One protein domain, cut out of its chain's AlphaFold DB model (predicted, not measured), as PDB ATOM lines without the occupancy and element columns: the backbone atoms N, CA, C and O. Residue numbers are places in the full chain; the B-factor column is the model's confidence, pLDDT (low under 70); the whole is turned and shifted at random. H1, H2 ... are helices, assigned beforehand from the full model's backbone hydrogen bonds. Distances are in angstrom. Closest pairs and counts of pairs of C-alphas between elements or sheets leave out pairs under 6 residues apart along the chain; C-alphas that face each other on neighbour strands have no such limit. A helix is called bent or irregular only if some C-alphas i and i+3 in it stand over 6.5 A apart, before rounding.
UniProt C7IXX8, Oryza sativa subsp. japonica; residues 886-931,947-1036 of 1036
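This is residues 886 to 931 and 947 to 1036 of the 1036 residues of a protein of Oryza sativa subsp. japonica (UniProt C7IXX8). What shape does the model have? The longest helix, H1, folds back on itself as two arms, H1a and H1b, and these pack with H2 and H4 round H3, which runs through the middle of a rod of aligned helices. H1b, H2, H3 and H4 form an up-and-down bundle, each running against the one before it in the chain. How much is printed, and how tightly is it drawn together? The printed part has 136 residues with four named helices, H1 H2 H3 H4 along the chain, and no named strand: the class is all helix. It is compact, with a radius of gyration of the C-alphas of 15.5 A and spans of 52 by 25 by 25 A.

Where is the longest helix? H1, residues 886 to 930, was assigned as one helix by its hydrogen bonds but is bent: C-alphas 906 and 909 are 9.5 A apart. Its arms are H1a, residues 886 to 906, 30.4 A long from C-alpha 886 at (57.135, -2.588, 53.123), and H1b, residues 909 to 930, 32.0 A long. H1b is irregular, with C-alphas 914 and 917 at 6.9 A and a kink of 36 degrees near residue 916. Where are the others? H2 is residues 952 to 970, 27.6 A; H3 is residues 978 to 1002, 36.5 A; H4 is residues 1006 to 1033, 40.9 A, ending with C-alpha 1033 at (82.334, -37.263, 42.561).

How do the arms of H1 stand? H1a, with residues 900 to 904 alone, touches residues 910 to 914 of H1b; they run opposite ways at a shallow tilt of 29 degrees, and their closest C-alphas, of Met 903 and Ala 911, are 5.1 A apart. H1a and H4 are apart. What does the hub, H3, touch? H3 touches H1a, closest at the C-alphas of Ala 896 and Val 992, 5.9 A, and H1b, at those of Leu 914 and Ser 989, 4.8 A. It forms helical hairpins with H2, closest at Ser 954 and Ile 991, C-alphas 4.9 A apart, and with H4, at Ala 990 and Thr 1016, C-alphas 4.6 A apart. How do the backbones run? Every O i to N i+4 pair is within hydrogen-bond range in H1a and H3; the counts are 12 of 18 in H1b, 14 of 15 in H2 and 22 of 24 in H4.

How far does it reach? The two C-alphas farthest apart, those of Phe 931 and His 1036, are 54.4 A apart. Where are the cut and the links? Residues 932 to 946 are not printed, and C-alphas 931 and 947 are 25.4 A apart across the cut. The link H2 to H3 is short and H3 to H4 is tight. Where is confidence low? Residues 968 to 975 and 1035 to 1036 have pLDDT under 70; the mean of the printed part is 84.0.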
ATOM      1  N   ILE A 886      56.053  -2.935  52.186       86.69
ATOM      2  CA  ILE A 886      57.135  -2.588  53.123       86.69
ATOM      3  C   ILE A 886      57.678  -3.848  53.815       86.69
ATOM      4  O   ILE A 886      58.887  -4.084  53.797       86.69
ATOM      5  N   CYS A 887      56.800  -4.692  54.366       88.81
ATOM      6  CA  CYS A 887      57.197  -5.970  54.963       88.81
ATOM      7  C   CYS A 887      57.843  -6.909  53.931       88.81
ATOM      8  O   CYS A 887      58.849  -7.549  54.237       88.81
ATOM      9  N   GLY A 888      57.296  -6.973  52.711       88.88
ATOM     10  CA  GLY A 888      57.840  -7.791  51.628       88.88
ATOM     11  C   GLY A 888      59.272  -7.396  51.251       88.88
ATOM     12  O   GLY A 888      60.171  -8.240  51.275       88.88
ATOM     13  N   MET A 889      59.506  -6.106  50.984       87.50
ATOM     14  CA  MET A 889      60.838  -5.568  50.684       87.50
ATOM     15  C   MET A 889      61.819  -5.799  51.837       87.50
ATOM     16  O   MET A 889      62.915  -6.304  51.604       87.50
ATOM     17  N   PHE A 890      61.423  -5.495  53.080       90.75
ATOM     18  CA  PHE A 890      62.282  -5.709  54.249       90.75
ATOM     19  C   PHE A 890      62.731  -7.169  54.354       90.75
ATOM     20  O   PHE A 890      63.911  -7.434  54.570       90.75
ATOM     21  N   MET A 891      61.817  -8.123  54.169       91.75
ATOM     22  CA  MET A 891      62.128  -9.546  54.318       91.75
ATOM     23  C   MET A 891      62.972 -10.101  53.167       91.75
ATOM     24  O   MET A 891      63.833 -10.943  53.420       91.75
ATOM     25  N   ALA A 892      62.807  -9.595  51.940       89.44
ATOM     26  CA  ALA A 892      63.717  -9.901  50.835       89.44
ATOM     27  C   ALA A 892      65.134  -9.349  51.086       89.44
ATOM     28  O   ALA A 892      66.116 -10.064  50.883       89.44
ATOM     29  N   CYS A 893      65.254  -8.122  51.603       88.88
ATOM     30  CA  CYS A 893      66.540  -7.556  52.016       88.88
ATOM     31  C   CYS A 893      67.168  -8.354  53.171       88.88
ATOM     32  O   CYS A 893      68.354  -8.677  53.122       88.88
ATOM     33  N   ALA A 894      66.378  -8.734  54.181       91.00
ATOM     34  CA  ALA A 894      66.848  -9.502  55.329       91.00
ATOM     35  C   ALA A 894      67.392 -10.879  54.915       91.00
ATOM     36  O   ALA A 894      68.506 -11.233  55.301       91.00
ATOM     37  N   ILE A 895      66.670 -11.638  54.078       90.06
ATOM     38  CA  ILE A 895      67.175 -12.933  53.600       90.06
ATOM     39  C   ILE A 895      68.375 -12.776  52.654       90.06
ATOM     40  O   ILE A 895      69.298 -13.581  52.741       90.06
ATOM     41  N   ALA A 896      68.446 -11.720  51.834       90.62
ATOM     42  CA  ALA A 896      69.635 -11.430  51.027       90.62
ATOM     43  C   ALA A 896      70.876 -11.143  51.896       90.62
ATOM     44  O   ALA A 896      71.943 -11.699  51.636       90.62
ATOM     45  N   VAL A 897      70.735 -10.360  52.974       91.50
ATOM     46  CA  VAL A 897      71.808 -10.103  53.956       91.50
ATOM     47  C   VAL A 897      72.234 -11.388  54.676       91.50
ATOM     48  O   VAL A 897      73.431 -11.623  54.850       91.50
ATOM     49  N   VAL A 898      71.289 -12.257  55.050       91.44
ATOM     50  CA  VAL A 898      71.590 -13.560  55.671       91.44
ATOM     51  C   VAL A 898      72.329 -14.483  54.695       91.44
ATOM     52  O   VAL A 898      73.371 -15.029  55.058       91.44
ATOM     53  N   MET A 899      71.861 -14.616  53.447       90.44
ATOM     54  CA  MET A 899      72.543 -15.408  52.412       90.44
ATOM     55  C   MET A 899      73.954 -14.872  52.135       90.44
ATOM     56  O   MET A 899      74.909 -15.648  52.126       90.44
ATOM     57  N   PHE A 900      74.117 -13.552  51.996       90.75
ATOM     58  CA  PHE A 900      75.424 -12.921  51.804       90.75
ATOM     59  C   PHE A 900      76.364 -13.167  52.993       90.75
ATOM     60  O   PHE A 900      77.512 -13.554  52.791       90.75
ATOM     61  N   SER A 901      75.878 -13.042  54.233       89.25
ATOM     62  CA  SER A 901      76.668 -13.328  55.440       89.25
ATOM     63  C   SER A 901      77.145 -14.789  55.493       89.25
ATOM     64  O   SER A 901      78.315 -15.052  55.779       89.25
ATOM     65  N   ILE A 902      76.283 -15.749  55.134       88.00
ATOM     66  CA  ILE A 902      76.661 -17.168  55.024       88.00
ATOM     67  C   ILE A 902      77.703 -17.369  53.909       88.00
ATOM     68  O   ILE A 902      78.693 -18.074  54.124       88.00
ATOM     69  N   MET A 903      77.531 -16.724  52.750       88.75
ATOM     70  CA  MET A 903      78.476 -16.810  51.631       88.75
ATOM     71  C   MET A 903      79.844 -16.208  51.953       88.75
ATOM     72  O   MET A 903      80.850 -16.853  51.674       88.75
ATOM     73  N   VAL A 904      79.926 -15.055  52.622       87.88
ATOM     74  CA  VAL A 904      81.213 -14.481  53.065       87.88
ATOM     75  C   VAL A 904      81.971 -15.458  53.975       87.88
ATOM     76  O   VAL A 904      83.190 -15.595  53.865       87.88
ATOM     77  N   VAL A 905      81.266 -16.203  54.834       84.31
ATOM     78  CA  VAL A 905      81.888 -17.188  55.737       84.31
ATOM     79  C   VAL A 905      82.337 -18.472  55.015       84.31
ATOM     80  O   VAL A 905      83.308 -19.088  55.471       84.31
ATOM     81  N   LEU A 906      81.679 -18.869  53.914       82.88
ATOM     82  CA  LEU A 906      81.976 -20.094  53.148       82.88
ATOM     83  C   LEU A 906      82.929 -19.884  51.955       82.88
ATOM     84  O   LEU A 906      83.870 -20.658  51.795       82.88
ATOM     85  N   VAL A 907      82.714 -18.850  51.133       84.62
ATOM     86  CA  VAL A 907      83.441 -18.594  49.867       84.62
ATOM     87  C   VAL A 907      84.234 -17.274  49.851       84.62
ATOM     88  O   VAL A 907      84.808 -16.901  48.826       84.62
ATOM     89  N   LYS A 908      84.336 -16.576  50.993       86.44
ATOM     90  CA  LYS A 908      85.107 -15.324  51.156       86.44
ATOM     91  C   LYS A 908      84.697 -14.261  50.118       86.44
ATOM     92  O   LYS A 908      83.515 -13.965  49.982       86.44
ATOM     93  N   LEU A 909      85.660 -13.681  49.394       83.00
ATOM     94  CA  LEU A 909      85.457 -12.575  48.449       83.00
ATOM     95  C   LEU A 909      84.537 -12.943  47.268       83.00
ATOM     96  O   LEU A 909      83.828 -12.080  46.758       83.00
ATOM     97  N   LEU A 910      84.474 -14.226  46.882       85.19
ATOM     98  CA  LEU A 910      83.570 -14.704  45.825       85.19
ATOM     99  C   LEU A 910      82.083 -14.539  46.188       85.19
ATOM    100  O   LEU A 910      81.235 -14.570  45.300       85.19
ATOM    101  N   ALA A 911      81.755 -14.287  47.462       87.00
ATOM    102  CA  ALA A 911      80.400 -13.961  47.902       87.00
ATOM    103  C   ALA A 911      79.819 -12.715  47.210       87.00
ATOM    104  O   ALA A 911      78.600 -12.599  47.106       87.00
ATOM    105  N   LEU A 912      80.658 -11.809  46.691       87.19
ATOM    106  CA  LEU A 912      80.211 -10.644  45.916       87.19
ATOM    107  C   LEU A 912      79.444 -11.037  44.639       87.19
ATOM    108  O   LEU A 912      78.570 -10.288  44.206       87.19
ATOM    109  N   MET A 913      79.678 -12.234  44.082       86.00
ATOM    110  CA  MET A 913      78.932 -12.743  42.921       86.00
ATOM    111  C   MET A 913      77.427 -12.910  43.188       86.00
ATOM    112  O   MET A 913      76.638 -12.814  42.249       86.00
ATOM    113  N   LEU A 914      77.015 -13.079  44.453       88.06
ATOM    114  CA  LEU A 914      75.605 -13.116  44.871       88.06
ATOM    115  C   LEU A 914      74.857 -11.821  44.520       88.06
ATOM    116  O   LEU A 914      73.653 -11.843  44.273       88.06
ATOM    117  N   LEU A 915      75.566 -10.689  44.489       86.88
ATOM    118  CA  LEU A 915      74.988  -9.372  44.227       86.88
ATOM    119  C   LEU A 915      74.823  -9.084  42.726       86.88
ATOM    120  O   LEU A 915      74.066  -8.185  42.375       86.88
ATOM    121  N   SER A 916      75.475  -9.845  41.836       88.00
ATOM    122  CA  SER A 916      75.429  -9.608  40.383       88.00
ATOM    123  C   SER A 916      74.003  -9.673  39.794       88.00
ATOM    124  O   SER A 916      73.607  -8.719  39.119       88.00
ATOM    125  N   PRO A 917      73.161 -10.684  40.104       88.00
ATOM    126  CA  PRO A 917      71.762 -10.692  39.670       88.00
ATOM    127  C   PRO A 917      70.958  -9.498  40.190       88.00
ATOM    128  O   PRO A 917      70.198  -8.902  39.432       88.00
ATOM    129  N   LEU A 918      71.137  -9.116  41.463       86.50
ATOM    130  CA  LEU A 918      70.461  -7.944  42.031       86.50
ATOM    131  C   LEU A 918      70.893  -6.656  41.329       86.50
ATOM    132  O   LEU A 918      70.045  -5.824  41.029       86.50
ATOM    133  N   PHE A 919      72.183  -6.503  41.032       87.19
ATOM    134  CA  PHE A 919      72.709  -5.342  40.323       87.19
ATOM    135  C   PHE A 919      72.135  -5.232  38.904       87.19
ATOM    136  O   PHE A 919      71.700  -4.153  38.518       87.19
ATOM    137  N   LEU A 920      72.029  -6.339  38.159       86.25
ATOM    138  CA  LEU A 920      71.384  -6.351  36.838       86.25
ATOM    139  C   LEU A 920      69.890  -5.994  36.909       86.25
ATOM    140  O   LEU A 920      69.411  -5.191  36.110       86.25
ATOM    141  N   ILE A 921      69.159  -6.539  37.888       85.75
ATOM    142  CA  ILE A 921      67.743  -6.213  38.122       85.75
ATOM    143  C   ILE A 921      67.580  -4.723  38.472       85.75
ATOM    144  O   ILE A 921      66.700  -4.059  37.926       85.75
ATOM    145  N   LEU A 922      68.442  -4.186  39.343       85.50
ATOM    146  CA  LEU A 922      68.438  -2.776  39.747       85.50
ATOM    147  C   LEU A 922      68.822  -1.834  38.601       85.50
ATOM    148  O   LEU A 922      68.188  -0.792  38.466       85.50
ATOM    149  N   LEU A 923      69.795  -2.191  37.757       85.25
ATOM    150  CA  LEU A 923      70.161  -1.404  36.574       85.25
ATOM    151  C   LEU A 923      68.997  -1.296  35.586       85.25
ATOM    152  O   LEU A 923      68.696  -0.198  35.130       85.25
ATOM    153  N   VAL A 924      68.313  -2.406  35.286       82.00
ATOM    154  CA  VAL A 924      67.142  -2.382  34.392       82.00
ATOM    155  C   VAL A 924      65.994  -1.594  35.020       82.00
ATOM    156  O   VAL A 924      65.367  -0.788  34.339       82.00
ATOM    157  N   HIS A 925      65.751  -1.754  36.322       79.56
ATOM    158  CA  HIS A 925      64.716  -0.991  37.019       79.56
ATOM    159  C   HIS A 925      65.015   0.519  37.046       79.56
ATOM    160  O   HIS A 925      64.124   1.328  36.805       79.56
ATOM    161  N   ALA A 926      66.273   0.910  37.267       84.56
ATOM    162  CA  ALA A 926      66.708   2.302  37.190       84.56
ATOM    163  C   ALA A 926      66.617   2.857  35.758       84.56
ATOM    164  O   ALA A 926      66.181   3.990  35.575       84.56
ATOM    165  N   PHE A 927      66.964   2.063  34.741       80.06
ATOM    166  CA  PHE A 927      66.819   2.448  33.335       80.06
ATOM    167  C   PHE A 927      65.348   2.688  32.959       80.06
ATOM    168  O   PHE A 927      65.037   3.712  32.358       80.06
ATOM    169  N   ASP A 928      64.434   1.805  33.376       73.19
ATOM    170  CA  ASP A 928      62.988   1.974  33.173       73.19
ATOM    171  C   ASP A 928      62.422   3.218  33.886       73.19
ATOM    172  O   ASP A 928      61.519   3.868  33.358       73.19
ATOM    173  N   LEU A 929      62.958   3.573  35.061       76.69
ATOM    174  CA  LEU A 929      62.578   4.784  35.801       76.69
ATOM    175  C   LEU A 929      63.131   6.074  35.169       76.69
ATOM    176  O   LEU A 929      62.461   7.104  35.217       76.69
ATOM    177  N   VAL A 930      64.333   6.034  34.584       81.00
ATOM    178  CA  VAL A 930      64.978   7.199  33.943       81.00
ATOM    179  C   VAL A 930      64.489   7.413  32.504       81.00
ATOM    180  O   VAL A 930      64.408   8.556  32.058       81.00
ATOM    181  N   PHE A 931      64.092   6.352  31.790       74.69
ATOM    182  CA  PHE A 931      63.613   6.420  30.403       74.69
ATOM    183  C   PHE A 931      62.218   5.781  30.199       74.69
ATOM    184  O   PHE A 931      62.102   4.790  29.467       74.69
ATOM    185  N   LYS A 947      50.363 -12.679  37.282       71.81
ATOM    186  CA  LYS A 947      50.157 -13.497  38.475       71.81
ATOM    187  C   LYS A 947      51.481 -13.589  39.247       71.81
ATOM    188  O   LYS A 947      52.504 -13.900  38.632       71.81
ATOM    189  N   PRO A 948      51.495 -13.353  40.571       76.69
ATOM    190  CA  PRO A 948      52.742 -13.256  41.314       76.69
ATOM    191  C   PRO A 948      53.520 -14.578  41.284       76.69
ATOM    192  O   PRO A 948      52.945 -15.654  41.484       76.69
ATOM    193  N   ALA A 949      54.830 -14.494  41.039       81.62
ATOM    194  CA  ALA A 949      55.688 -15.648  40.755       81.62
ATOM    195  C   ALA A 949      55.631 -16.734  41.850       81.62
ATOM    196  O   ALA A 949      55.413 -16.440  43.028       81.62
ATOM    197  N   SER A 950      55.828 -18.004  41.487       82.31
ATOM    198  CA  SER A 950      55.777 -19.108  42.458       82.31
ATOM    199  C   SER A 950      57.029 -19.161  43.338       82.31
ATOM    200  O   SER A 950      58.148 -19.063  42.842       82.31
ATOM    201  N   LEU A 951      56.847 -19.394  44.643       79.81
ATOM    202  CA  LEU A 951      57.957 -19.576  45.584       79.81
ATOM    203  C   LEU A 951      58.589 -20.975  45.557       79.81
ATOM    204  O   LEU A 951      59.655 -21.146  46.147       79.81
ATOM    205  N   GLU A 952      57.981 -21.975  44.908       82.62
ATOM    206  CA  GLU A 952      58.499 -23.356  44.959       82.62
ATOM    207  C   GLU A 952      59.925 -23.474  44.410       82.62
ATOM    208  O   GLU A 952      60.746 -24.191  44.978       82.62
ATOM    209  N   LEU A 953      60.256 -22.692  43.380       79.81
ATOM    210  CA  LEU A 953      61.591 -22.667  42.788       79.81
ATOM    211  C   LEU A 953      62.653 -22.170  43.793       79.81
ATOM    212  O   LEU A 953      63.674 -22.830  43.992       79.81
ATOM    213  N   SER A 954      62.372 -21.075  44.513       84.94
ATOM    214  CA  SER A 954      63.236 -20.569  45.592       84.94
ATOM    215  C   SER A 954      63.294 -21.513  46.798       84.94
ATOM    216  O   SER A 954      64.356 -21.659  47.396       84.94
ATOM    217  N   LYS A 955      62.190 -22.189  47.156       84.44
ATOM    218  CA  LYS A 955      62.155 -23.181  48.251       84.44
ATOM    219  C   LYS A 955      63.044 -24.396  47.945       84.44
ATOM    220  O   LYS A 955      63.783 -24.850  48.821       84.44
ATOM    221  N   VAL A 956      63.005 -24.906  46.711       82.44
ATOM    222  CA  VAL A 956      63.863 -26.017  46.260       82.44
ATOM    223  C   VAL A 956      65.331 -25.586  46.230       82.44
ATOM    224  O   VAL A 956      66.170 -26.273  46.814       82.44
ATOM    225  N   ALA A 957      65.636 -24.419  45.649       85.81
ATOM    226  CA  ALA A 957      66.992 -23.869  45.633       85.81
ATOM    227  C   ALA A 957      67.550 -23.665  47.055       85.81
ATOM    228  O   ALA A 957      68.678 -24.071  47.329       85.81
ATOM    229  N   PHE A 958      66.745 -23.136  47.985       87.56
ATOM    230  CA  PHE A 958      67.110 -22.977  49.399       87.56
ATOM    231  C   PHE A 958      67.381 -24.311  50.096       87.56
ATOM    232  O   PHE A 958      68.327 -24.414  50.872       87.56
ATOM    233  N   THR A 959      66.593 -25.345  49.798       82.50
ATOM    234  CA  THR A 959      66.788 -26.675  50.391       82.50
ATOM    235  C   THR A 959      68.109 -27.290  49.918       82.50
ATOM    236  O   THR A 959      68.907 -27.714  50.747       82.50
ATOM    237  N   GLY A 960      68.393 -27.259  48.608       83.38
ATOM    238  CA  GLY A 960      69.671 -27.736  48.063       83.38
ATOM    239  C   GLY A 960      70.874 -26.928  48.564       83.38
ATOM    240  O   GLY A 960      71.881 -27.507  48.973       83.38
ATOM    241  N   PHE A 961      70.745 -25.598  48.600       89.94
ATOM    242  CA  PHE A 961      71.733 -24.688  49.181       89.94
ATOM    243  C   PHE A 961      72.048 -25.046  50.635       89.94
ATOM    244  O   PHE A 961      73.213 -25.245  50.962       89.94
ATOM    245  N   LEU A 962      71.032 -25.170  51.496       84.88
ATOM    246  CA  LEU A 962      71.212 -25.437  52.923       84.88
ATOM    247  C   LEU A 962      71.869 -26.802  53.165       84.88
ATOM    248  O   LEU A 962      72.809 -26.889  53.952       84.88
ATOM    249  N   THR A 963      71.434 -27.845  52.449       82.56
ATOM    250  CA  THR A 963      72.034 -29.185  52.529       82.56
ATOM    251  C   THR A 963      73.528 -29.148  52.204       82.56
ATOM    252  O   THR A 963      74.339 -29.616  53.002       82.56
ATOM    253  N   VAL A 964      73.919 -28.529  51.084       84.25
ATOM    254  CA  VAL A 964      75.335 -28.439  50.694       84.25
ATOM    255  C   VAL A 964      76.113 -27.472  51.597       84.25
ATOM    256  O   VAL A 964      77.267 -27.742  51.912       84.25
ATOM    257  N   ALA A 965      75.505 -26.384  52.079       82.38
ATOM    258  CA  ALA A 965      76.153 -25.410  52.962       82.38
ATOM    259  C   ALA A 965      76.507 -25.987  54.344       82.38
ATOM    260  O   ALA A 965      77.483 -25.540  54.952       82.38
ATOM    261  N   ILE A 966      75.743 -26.975  54.823       75.56
ATOM    262  CA  ILE A 966      76.057 -27.757  56.027       75.56
ATOM    263  C   ILE A 966      77.163 -28.776  55.706       75.56
ATOM    264  O   ILE A 966      78.243 -28.714  56.294       75.56
ATOM    265  N   SER A 967      76.960 -29.651  54.711       72.12
ATOM    266  CA  SER A 967      77.924 -30.711  54.348       72.12
ATOM    267  C   SER A 967      79.304 -30.190  53.909       72.12
ATOM    268  O   SER A 967      80.324 -30.864  54.076       72.12
ATOM    269  N   ALA A 968      79.364 -28.970  53.372       69.31
ATOM    270  CA  ALA A 968      80.611 -28.302  53.019       69.31
ATOM    271  C   ALA A 968      81.438 -27.867  54.243       69.31
ATOM    272  O   ALA A 968      82.647 -27.692  54.101       69.31
ATOM    273  N   ARG A 969      80.826 -27.701  55.430       61.34
ATOM    274  CA  ARG A 969      81.538 -27.373  56.679       61.34
ATOM    275  C   ARG A 969      81.987 -28.602  57.450       61.34
ATOM    276  O   ARG A 969      83.138 -28.630  57.882       61.34
ATOM    277  N   THR A 970      81.133 -29.624  57.562       54.50
ATOM    278  CA  THR A 970      81.441 -30.875  58.288       54.50
ATOM    279  C   THR A 970      82.731 -31.542  57.807       54.50
ATOM    280  O   THR A 970      83.380 -32.265  58.555       54.50
ATOM    281  N   THR A 971      83.106 -31.288  56.553       50.47
ATOM    282  CA  THR A 971      84.232 -31.925  55.860       50.47
ATOM    283  C   THR A 971      85.516 -31.067  55.863       50.47
ATOM    284  O   THR A 971      86.591 -31.568  55.539       50.47
ATOM    285  N   SER A 972      85.461 -29.767  56.200       44.62
ATOM    286  CA  SER A 972      86.521 -28.815  55.817       44.62
ATOM    287  C   SER A 972      87.436 -28.334  56.962       44.62
ATOM    288  O   SER A 972      87.129 -27.367  57.661       44.62
ATOM    289  N   ARG A 973      88.648 -28.903  57.053       50.38
ATOM    290  CA  ARG A 973      89.849 -28.154  57.506       50.38
ATOM    291  C   ARG A 973      90.630 -27.510  56.345       50.38
ATOM    292  O   ARG A 973      91.457 -26.640  56.592       50.38
ATOM    293  N   GLY A 974      90.354 -27.911  55.101       55.84
ATOM    294  CA  GLY A 974      90.903 -27.319  53.871       55.84
ATOM    295  C   GLY A 974      89.912 -26.395  53.137       55.84
ATOM    296  O   GLY A 974      88.829 -26.119  53.657       55.84
ATOM    297  N   PRO A 975      90.257 -25.900  51.934       64.88
ATOM    298  CA  PRO A 975      89.328 -25.157  51.079       64.88
ATOM    299  C   PRO A 975      88.213 -26.061  50.516       64.88
ATOM    300  O   PRO A 975      88.436 -27.238  50.249       64.88
ATOM    301  N   LEU A 976      87.018 -25.496  50.293       74.94
ATOM    302  CA  LEU A 976      85.920 -26.170  49.582       74.94
ATOM    303  C   LEU A 976      86.343 -26.552  48.155       74.94
ATOM    304  O   LEU A 976      87.051 -25.781  47.504       74.94
ATOM    305  N   SER A 977      85.816 -27.663  47.626       84.62
ATOM    306  CA  SER A 977      85.985 -27.999  46.206       84.62
ATOM    307  C   SER A 977      85.424 -26.888  45.310       84.62
ATOM    308  O   SER A 977      84.404 -26.271  45.635       84.62
ATOM    309  N   THR A 978      86.053 -26.655  44.157       86.12
ATOM    310  CA  THR A 978      85.620 -25.639  43.183       86.12
ATOM    311  C   THR A 978      84.156 -25.834  42.774       86.12
ATOM    312  O   THR A 978      83.412 -24.861  42.672       86.12
ATOM    313  N   SER A 979      83.708 -27.088  42.630       87.50
ATOM    314  CA  SER A 979      82.313 -27.412  42.307       87.50
ATOM    315  C   SER A 979      81.355 -26.980  43.423       87.50
ATOM    316  O   SER A 979      80.360 -26.301  43.177       87.50
ATOM    317  N   THR A 980      81.697 -27.286  44.678       89.44
ATOM    318  CA  THR A 980      80.904 -26.896  45.854       89.44
ATOM    319  C   THR A 980      80.791 -25.376  45.987       89.44
ATOM    320  O   THR A 980      79.717 -24.873  46.308       89.44
ATOM    321  N   GLN A 981      81.867 -24.632  45.699       89.44
ATOM    322  CA  GLN A 981      81.846 -23.165  45.718       89.44
ATOM    323  C   GLN A 981      80.882 -22.597  44.664       89.44
ATOM    324  O   GLN A 981      80.009 -21.801  45.010       89.44
ATOM    325  N   TRP A 982      80.983 -23.038  43.403       91.62
ATOM    326  CA  TRP A 982      80.099 -22.564  42.331       91.62
ATOM    327  C   TRP A 982      78.633 -22.937  42.559       91.62
ATOM    328  O   TRP A 982      77.764 -22.090  42.366       91.62
ATOM    329  N   PHE A 983      78.346 -24.157  43.031       93.62
ATOM    330  CA  PHE A 983      76.980 -24.550  43.387       93.62
ATOM    331  C   PHE A 983      76.377 -23.614  44.441       93.62
ATOM    332  O   PHE A 983      75.267 -23.118  44.256       93.62
ATOM    333  N   LEU A 984      77.110 -23.347  45.527       92.06
ATOM    334  CA  LEU A 984      76.633 -22.492  46.613       92.06
ATOM    335  C   LEU A 984      76.386 -21.050  46.152       92.06
ATOM    336  O   LEU A 984      75.355 -20.479  46.505       92.06
ATOM    337  N   ILE A 985      77.280 -20.495  45.325       91.94
ATOM    338  CA  ILE A 985      77.119 -19.156  44.739       91.94
ATOM    339  C   ILE A 985      75.864 -19.108  43.860       91.94
ATOM    340  O   ILE A 985      74.992 -18.272  44.091       91.94
ATOM    341  N   PHE A 986      75.728 -20.009  42.882       93.56
ATOM    342  CA  PHE A 986      74.597 -19.982  41.950       93.56
ATOM    343  C   PHE A 986      73.254 -20.295  42.629       93.56
ATOM    344  O   PHE A 986      72.252 -19.653  42.311       93.56
ATOM    345  N   ALA A 987      73.222 -21.202  43.610       93.38
ATOM    346  CA  ALA A 987      72.017 -21.471  44.389       93.38
ATOM    347  C   ALA A 987      71.608 -20.259  45.250       93.38
ATOM    348  O   ALA A 987      70.434 -19.889  45.253       93.38
ATOM    349  N   ALA A 988      72.556 -19.584  45.914       93.06
ATOM    350  CA  ALA A 988      72.275 -18.363  46.676       93.06
ATOM    351  C   ALA A 988      71.787 -17.211  45.780       93.06
ATOM    352  O   ALA A 988      70.797 -16.554  46.104       93.06
ATOM    353  N   SER A 989      72.427 -17.023  44.624       92.56
ATOM    354  CA  SER A 989      71.997 -16.080  43.587       92.56
ATOM    355  C   SER A 989      70.559 -16.342  43.130       92.56
ATOM    356  O   SER A 989      69.759 -15.410  43.107       92.56
ATOM    357  N   ALA A 990      70.201 -17.600  42.841       93.62
ATOM    358  CA  ALA A 990      68.852 -17.988  42.423       93.62
ATOM    359  C   ALA A 990      67.782 -17.739  43.500       93.62
ATOM    360  O   ALA A 990      66.681 -17.284  43.192       93.62
ATOM    361  N   ILE A 991      68.095 -18.019  44.769       92.38
ATOM    362  CA  ILE A 991      67.199 -17.751  45.906       92.38
ATOM    363  C   ILE A 991      66.872 -16.254  45.966       92.38
ATOM    364  O   ILE A 991      65.701 -15.871  46.010       92.38
ATOM    365  N   VAL A 992      67.909 -15.414  45.919       92.25
ATOM    366  CA  VAL A 992      67.804 -13.958  46.059       92.25
ATOM    367  C   VAL A 992      67.126 -13.311  44.845       92.25
ATOM    368  O   VAL A 992      66.209 -12.506  45.025       92.25
ATOM    369  N   SER A 993      67.481 -13.701  43.614       91.94
ATOM    370  CA  SER A 993      66.795 -13.210  42.410       91.94
ATOM    371  C   SER A 993      65.346 -13.700  42.322       91.94
ATOM    372  O   SER A 993      64.490 -12.963  41.841       91.94
ATOM    373  N   GLY A 994      65.037 -14.897  42.836       91.06
ATOM    374  CA  GLY A 994      63.677 -15.440  42.868       91.06
ATOM    375  C   GLY A 994      62.746 -14.668  43.810       91.06
ATOM    376  O   GLY A 994      61.583 -14.430  43.478       91.06
ATOM    377  N   PHE A 995      63.254 -14.188  44.951       90.81
ATOM    378  CA  PHE A 995      62.488 -13.283  45.817       90.81
ATOM    379  C   PHE A 995      62.318 -11.891  45.196       90.81
ATOM    380  O   PHE A 995      61.226 -11.327  45.278       90.81
ATOM    381  N   ALA A 996      63.344 -11.362  44.517       89.44
ATOM    382  CA  ALA A 996      63.213 -10.129  43.740       89.44
ATOM    383  C   ALA A 996      62.159 -10.275  42.623       89.44
ATOM    384  O   ALA A 996      61.318  -9.395  42.457       89.44
ATOM    385  N   TRP A 997      62.128 -11.415  41.923       91.06
ATOM    386  CA  TRP A 997      61.112 -11.728  40.915       91.06
ATOM    387  C   TRP A 997      59.698 -11.747  41.511       91.06
ATOM    388  O   TRP A 997      58.818 -11.060  40.987       91.06
ATOM    389  N   ARG A 998      59.476 -12.433  42.647       88.12
ATOM    390  CA  ARG A 998      58.183 -12.403  43.361       88.12
ATOM    391  C   ARG A 998      57.757 -10.971  43.685       88.12
ATOM    392  O   ARG A 998      56.655 -10.587  43.298       88.12
ATOM    393  N   LEU A 999      58.617 -10.173  44.325       86.25
ATOM    394  CA  LEU A 999      58.279  -8.793  44.689       86.25
ATOM    395  C   LEU A 999      57.977  -7.916  43.468       86.25
ATOM    396  O   LEU A 999      57.001  -7.173  43.488       86.25
ATOM    397  N   LEU A1000      58.754  -8.031  42.387       85.69
ATOM    398  CA  LEU A1000      58.529  -7.249  41.169       85.69
ATOM    399  C   LEU A1000      57.231  -7.651  40.453       85.69
ATOM    400  O   LEU A1000      56.530  -6.772  39.957       85.69
ATOM    401  N   THR A1001      56.842  -8.934  40.473       85.62
ATOM    402  CA  THR A1001      55.507  -9.348  39.993       85.62
ATOM    403  C   THR A1001      54.372  -8.805  40.868       85.62
ATOM    404  O   THR A1001      53.398  -8.288  40.333       85.62
ATOM    405  N   GLN A1002      54.515  -8.807  42.201       80.62
ATOM    406  CA  GLN A1002      53.527  -8.218  43.125       80.62
ATOM    407  C   GLN A1002      53.419  -6.688  42.992       80.62
ATOM    408  O   GLN A1002      52.342  -6.114  43.158       80.62
ATOM    409  N   ALA A1003      54.520  -6.023  42.642       78.06
ATOM    410  CA  ALA A1003      54.562  -4.606  42.298       78.06
ATOM    411  C   ALA A1003      54.115  -4.307  40.848       78.06
ATOM    412  O   ALA A1003      54.112  -3.144  40.451       78.06
ATOM    413  N   LYS A1004      53.734  -5.329  40.061       79.56
ATOM    414  CA  LYS A1004      53.377  -5.253  38.628       79.56
ATOM    415  C   LYS A1004      54.461  -4.660  37.707       79.56
ATOM    416  O   LYS A1004      54.167  -4.180  36.615       79.56
ATOM    417  N   VAL A1005      55.735  -4.730  38.092       80.12
ATOM    418  CA  VAL A1005      56.862  -4.188  37.312       80.12
ATOM    419  C   VAL A1005      57.325  -5.214  36.267       80.12
ATOM    420  O   VAL A1005      58.371  -5.845  36.413       80.12
ATOM    421  N   GLY A1006      56.522  -5.414  35.216       75.81
ATOM    422  CA  GLY A1006      56.671  -6.522  34.254       75.81
ATOM    423  C   GLY A1006      58.069  -6.673  33.635       75.81
ATOM    424  O   GLY A1006      58.638  -7.763  33.664       75.81
ATOM    425  N   LYS A1007      58.674  -5.582  33.143       79.62
ATOM    426  CA  LYS A1007      60.024  -5.598  32.544       79.62
ATOM    427  C   LYS A1007      61.096  -6.093  33.524       79.62
ATOM    428  O   LYS A1007      61.778  -7.084  33.258       79.62
ATOM    429  N   SER A1008      61.218  -5.443  34.683       81.50
ATOM    430  CA  SER A1008      62.206  -5.812  35.703       81.50
ATOM    431  C   SER A1008      61.918  -7.204  36.294       81.50
ATOM    432  O   SER A1008      62.850  -7.948  36.600       81.50
ATOM    433  N   ALA A1009      60.642  -7.605  36.393       86.25
ATOM    434  CA  ALA A1009      60.238  -8.955  36.787       86.25
ATOM    435  C   ALA A1009      60.690 -10.026  35.777       86.25
ATOM    436  O   ALA A1009      61.163 -11.083  36.193       86.25
ATOM    437  N   ASN A1010      60.615  -9.756  34.469       86.62
ATOM    438  CA  ASN A1010      61.105 -10.669  33.433       86.62
ATOM    439  C   ASN A1010      62.629 -10.856  33.511       86.62
ATOM    440  O   ASN A1010      63.113 -11.984  33.411       86.62
ATOM    441  N   VAL A1011      63.388  -9.789  33.786       87.38
ATOM    442  CA  VAL A1011      64.841  -9.881  34.026       87.38
ATOM    443  C   VAL A1011      65.147 -10.670  35.302       87.38
ATOM    444  O   VAL A1011      65.997 -11.558  35.281       87.38
ATOM    445  N   ALA A1012      64.408 -10.442  36.391       89.38
ATOM    446  CA  ALA A1012      64.560 -11.218  37.621       89.38
ATOM    447  C   ALA A1012      64.216 -12.712  37.429       89.38
ATOM    448  O   ALA A1012      64.910 -13.583  37.963       89.38
ATOM    449  N   SER A1013      63.202 -13.023  36.615       90.94
ATOM    450  CA  SER A1013      62.874 -14.389  36.190       90.94
ATOM    451  C   SER A1013      64.021 -15.030  35.410       90.94
ATOM    452  O   SER A1013      64.468 -16.125  35.760       90.94
ATOM    453  N   PHE A1014      64.545 -14.336  34.395       91.19
ATOM    454  CA  PHE A1014      65.670 -14.804  33.587       91.19
ATOM    455  C   PHE A1014      66.907 -15.082  34.450       91.19
ATOM    456  O   PHE A1014      67.451 -16.185  34.397       91.19
ATOM    457  N   CYS A1015      67.298 -14.139  35.313       90.62
ATOM    458  CA  CYS A1015      68.406 -14.316  36.252       90.62
ATOM    459  C   CYS A1015      68.209 -15.537  37.165       90.62
ATOM    460  O   CYS A1015      69.161 -16.283  37.394       90.62
ATOM    461  N   THR A1016      66.985 -15.775  37.645       92.12
ATOM    462  CA  THR A1016      66.662 -16.917  38.519       92.12
ATOM    463  C   THR A1016      66.826 -18.250  37.795       92.12
ATOM    464  O   THR A1016      67.521 -19.136  38.291       92.12
ATOM    465  N   HIS A1017      66.250 -18.387  36.599       91.50
ATOM    466  CA  HIS A1017      66.376 -19.612  35.807       91.50
ATOM    467  C   HIS A1017      67.819 -19.848  35.342       91.50
ATOM    468  O   HIS A1017      68.309 -20.973  35.440       91.50
ATOM    469  N   LEU A1018      68.530 -18.797  34.916       92.75
ATOM    470  CA  LEU A1018      69.937 -18.881  34.522       92.75
ATOM    471  C   LEU A1018      70.819 -19.351  35.689       92.75
ATOM    472  O   LEU A1018      71.606 -20.278  35.513       92.75
ATOM    473  N   CYS A1019      70.654 -18.779  36.886       93.06
ATOM    474  CA  CYS A1019      71.395 -19.218  38.071       93.06
ATOM    475  C   CYS A1019      71.105 -20.687  38.417       93.06
ATOM    476  O   CYS A1019      72.021 -21.415  38.782       93.06
ATOM    477  N   ILE A1020      69.868 -21.165  38.247       91.94
ATOM    478  CA  ILE A1020      69.529 -22.574  38.500       91.94
ATOM    479  C   ILE A1020      70.170 -23.501  37.466       91.94
ATOM    480  O   ILE A1020      70.776 -24.498  37.855       91.94
ATOM    481  N   VAL A1021      70.124 -23.162  36.173       92.25
ATOM    482  CA  VAL A1021      70.822 -23.922  35.120       92.25
ATOM    483  C   VAL A1021      72.326 -23.978  35.411       92.25
ATOM    484  O   VAL A1021      72.904 -25.065  35.433       92.25
ATOM    485  N   LEU A1022      72.946 -22.843  35.744       92.00
ATOM    486  CA  LEU A1022      74.360 -22.775  36.126       92.00
ATOM    487  C   LEU A1022      74.682 -23.538  37.424       92.00
ATOM    488  O   LEU A1022      75.793 -24.042  37.553       92.00
ATOM    489  N   ALA A1023      73.731 -23.690  38.353       91.56
ATOM    490  CA  ALA A1023      73.885 -24.528  39.544       91.56
ATOM    491  C   ALA A1023      73.795 -26.037  39.241       91.56
ATOM    492  O   ALA A1023      74.412 -26.832  39.952       91.56
ATOM    493  N   THR A1024      73.076 -26.461  38.192       89.31
ATOM    494  CA  THR A1024      72.958 -27.897  37.865       89.31
ATOM    495  C   THR A1024      74.292 -28.534  37.475       89.31
ATOM    496  O   THR A1024      74.555 -29.659  37.886       89.31
ATOM    497  N   VAL A1025      75.161 -27.820  36.751       90.75
ATOM    498  CA  VAL A1025      76.469 -28.331  36.299       90.75
ATOM    499  C   VAL A1025      77.393 -28.705  37.475       90.75
ATOM    500  O   VAL A1025      77.804 -29.861  37.555       90.75
ATOM    501  N   PRO A1026      77.705 -27.818  38.442       90.56
ATOM    502  CA  PRO A1026      78.500 -28.207  39.600       90.56
ATOM    503  C   PRO A1026      77.783 -29.220  40.508       90.56
ATOM    504  O   PRO A1026      78.451 -30.012  41.174       90.56
ATOM    505  N   PHE A1027      76.444 -29.243  40.525       87.81
ATOM    506  CA  PHE A1027      75.687 -30.261  41.257       87.81
ATOM    507  C   PHE A1027      75.865 -31.662  40.657       87.81
ATOM    508  O   PHE A1027      76.139 -32.602  41.399       87.81
ATOM    509  N   THR A1028      75.788 -31.818  39.329       86.81
ATOM    510  CA  THR A1028      76.039 -33.115  38.675       86.81
ATOM    511  C   THR A1028      77.498 -33.546  38.793       86.81
ATOM    512  O   THR A1028      77.751 -34.734  38.979       86.81
ATOM    513  N   VAL A1029      78.453 -32.609  38.790       87.06
ATOM    514  CA  VAL A1029      79.868 -32.906  39.083       87.06
ATOM    515  C   VAL A1029      80.050 -33.398  40.522       87.06
ATOM    516  O   VAL A1029      80.711 -34.413  40.720       87.06
ATOM    517  N   MET A1030      79.427 -32.760  41.523       83.06
ATOM    518  CA  MET A1030      79.470 -33.251  42.912       83.06
ATOM    519  C   MET A1030      78.798 -34.623  43.065       83.06
ATOM    520  O   MET A1030      79.317 -35.475  43.777       83.06
ATOM    521  N   ALA A1031      77.675 -34.862  42.381       81.44
ATOM    522  CA  ALA A1031      77.006 -36.162  42.389       81.44
ATOM    523  C   ALA A1031      77.864 -37.258  41.732       81.44
ATOM    524  O   ALA A1031      77.949 -38.359  42.262       81.44
ATOM    525  N   GLY A1032      78.550 -36.952  40.624       77.31
ATOM    526  CA  GLY A1032      79.515 -37.861  39.997       77.31
ATOM    527  C   GLY A1032      80.732 -38.140  40.886       77.31
ATOM    528  O   GLY A1032      81.155 -39.284  41.001       77.31
ATOM    529  N   GLN A1033      81.249 -37.121  41.579       75.69
ATOM    530  CA  GLN A1033      82.334 -37.263  42.561       75.69
ATOM    531  C   GLN A1033      81.929 -38.035  43.827       75.69
ATOM    532  O   GLN A1033      82.809 -38.493  44.543       75.69
ATOM    533  N   ALA A1034      80.632 -38.189  44.105       72.00
ATOM    534  CA  ALA A1034      80.105 -39.010  45.198       72.00
ATOM    535  C   ALA A1034      79.728 -40.445  44.762       72.00
ATOM    536  O   ALA A1034      79.227 -41.222  45.574       72.00
ATOM    537  N   LEU A1035      79.941 -40.786  43.485       66.25
ATOM    538  CA  LEU A1035      79.767 -42.127  42.904       66.25
ATOM    539  C   LEU A1035      81.116 -42.814  42.593       66.25
ATOM    540  O   LEU A1035      81.124 -43.893  41.998       66.25
ATOM    541  N   HIS A1036      82.229 -42.181  42.977       47.44
ATOM    542  CA  HIS A1036      83.616 -42.613  42.793       47.44
ATOM    543  C   HIS A1036      84.356 -42.659  44.135       47.44
ATOM    544  O   HIS A1036      85.280 -43.495  44.230       47.44
TER     545      HIS A1036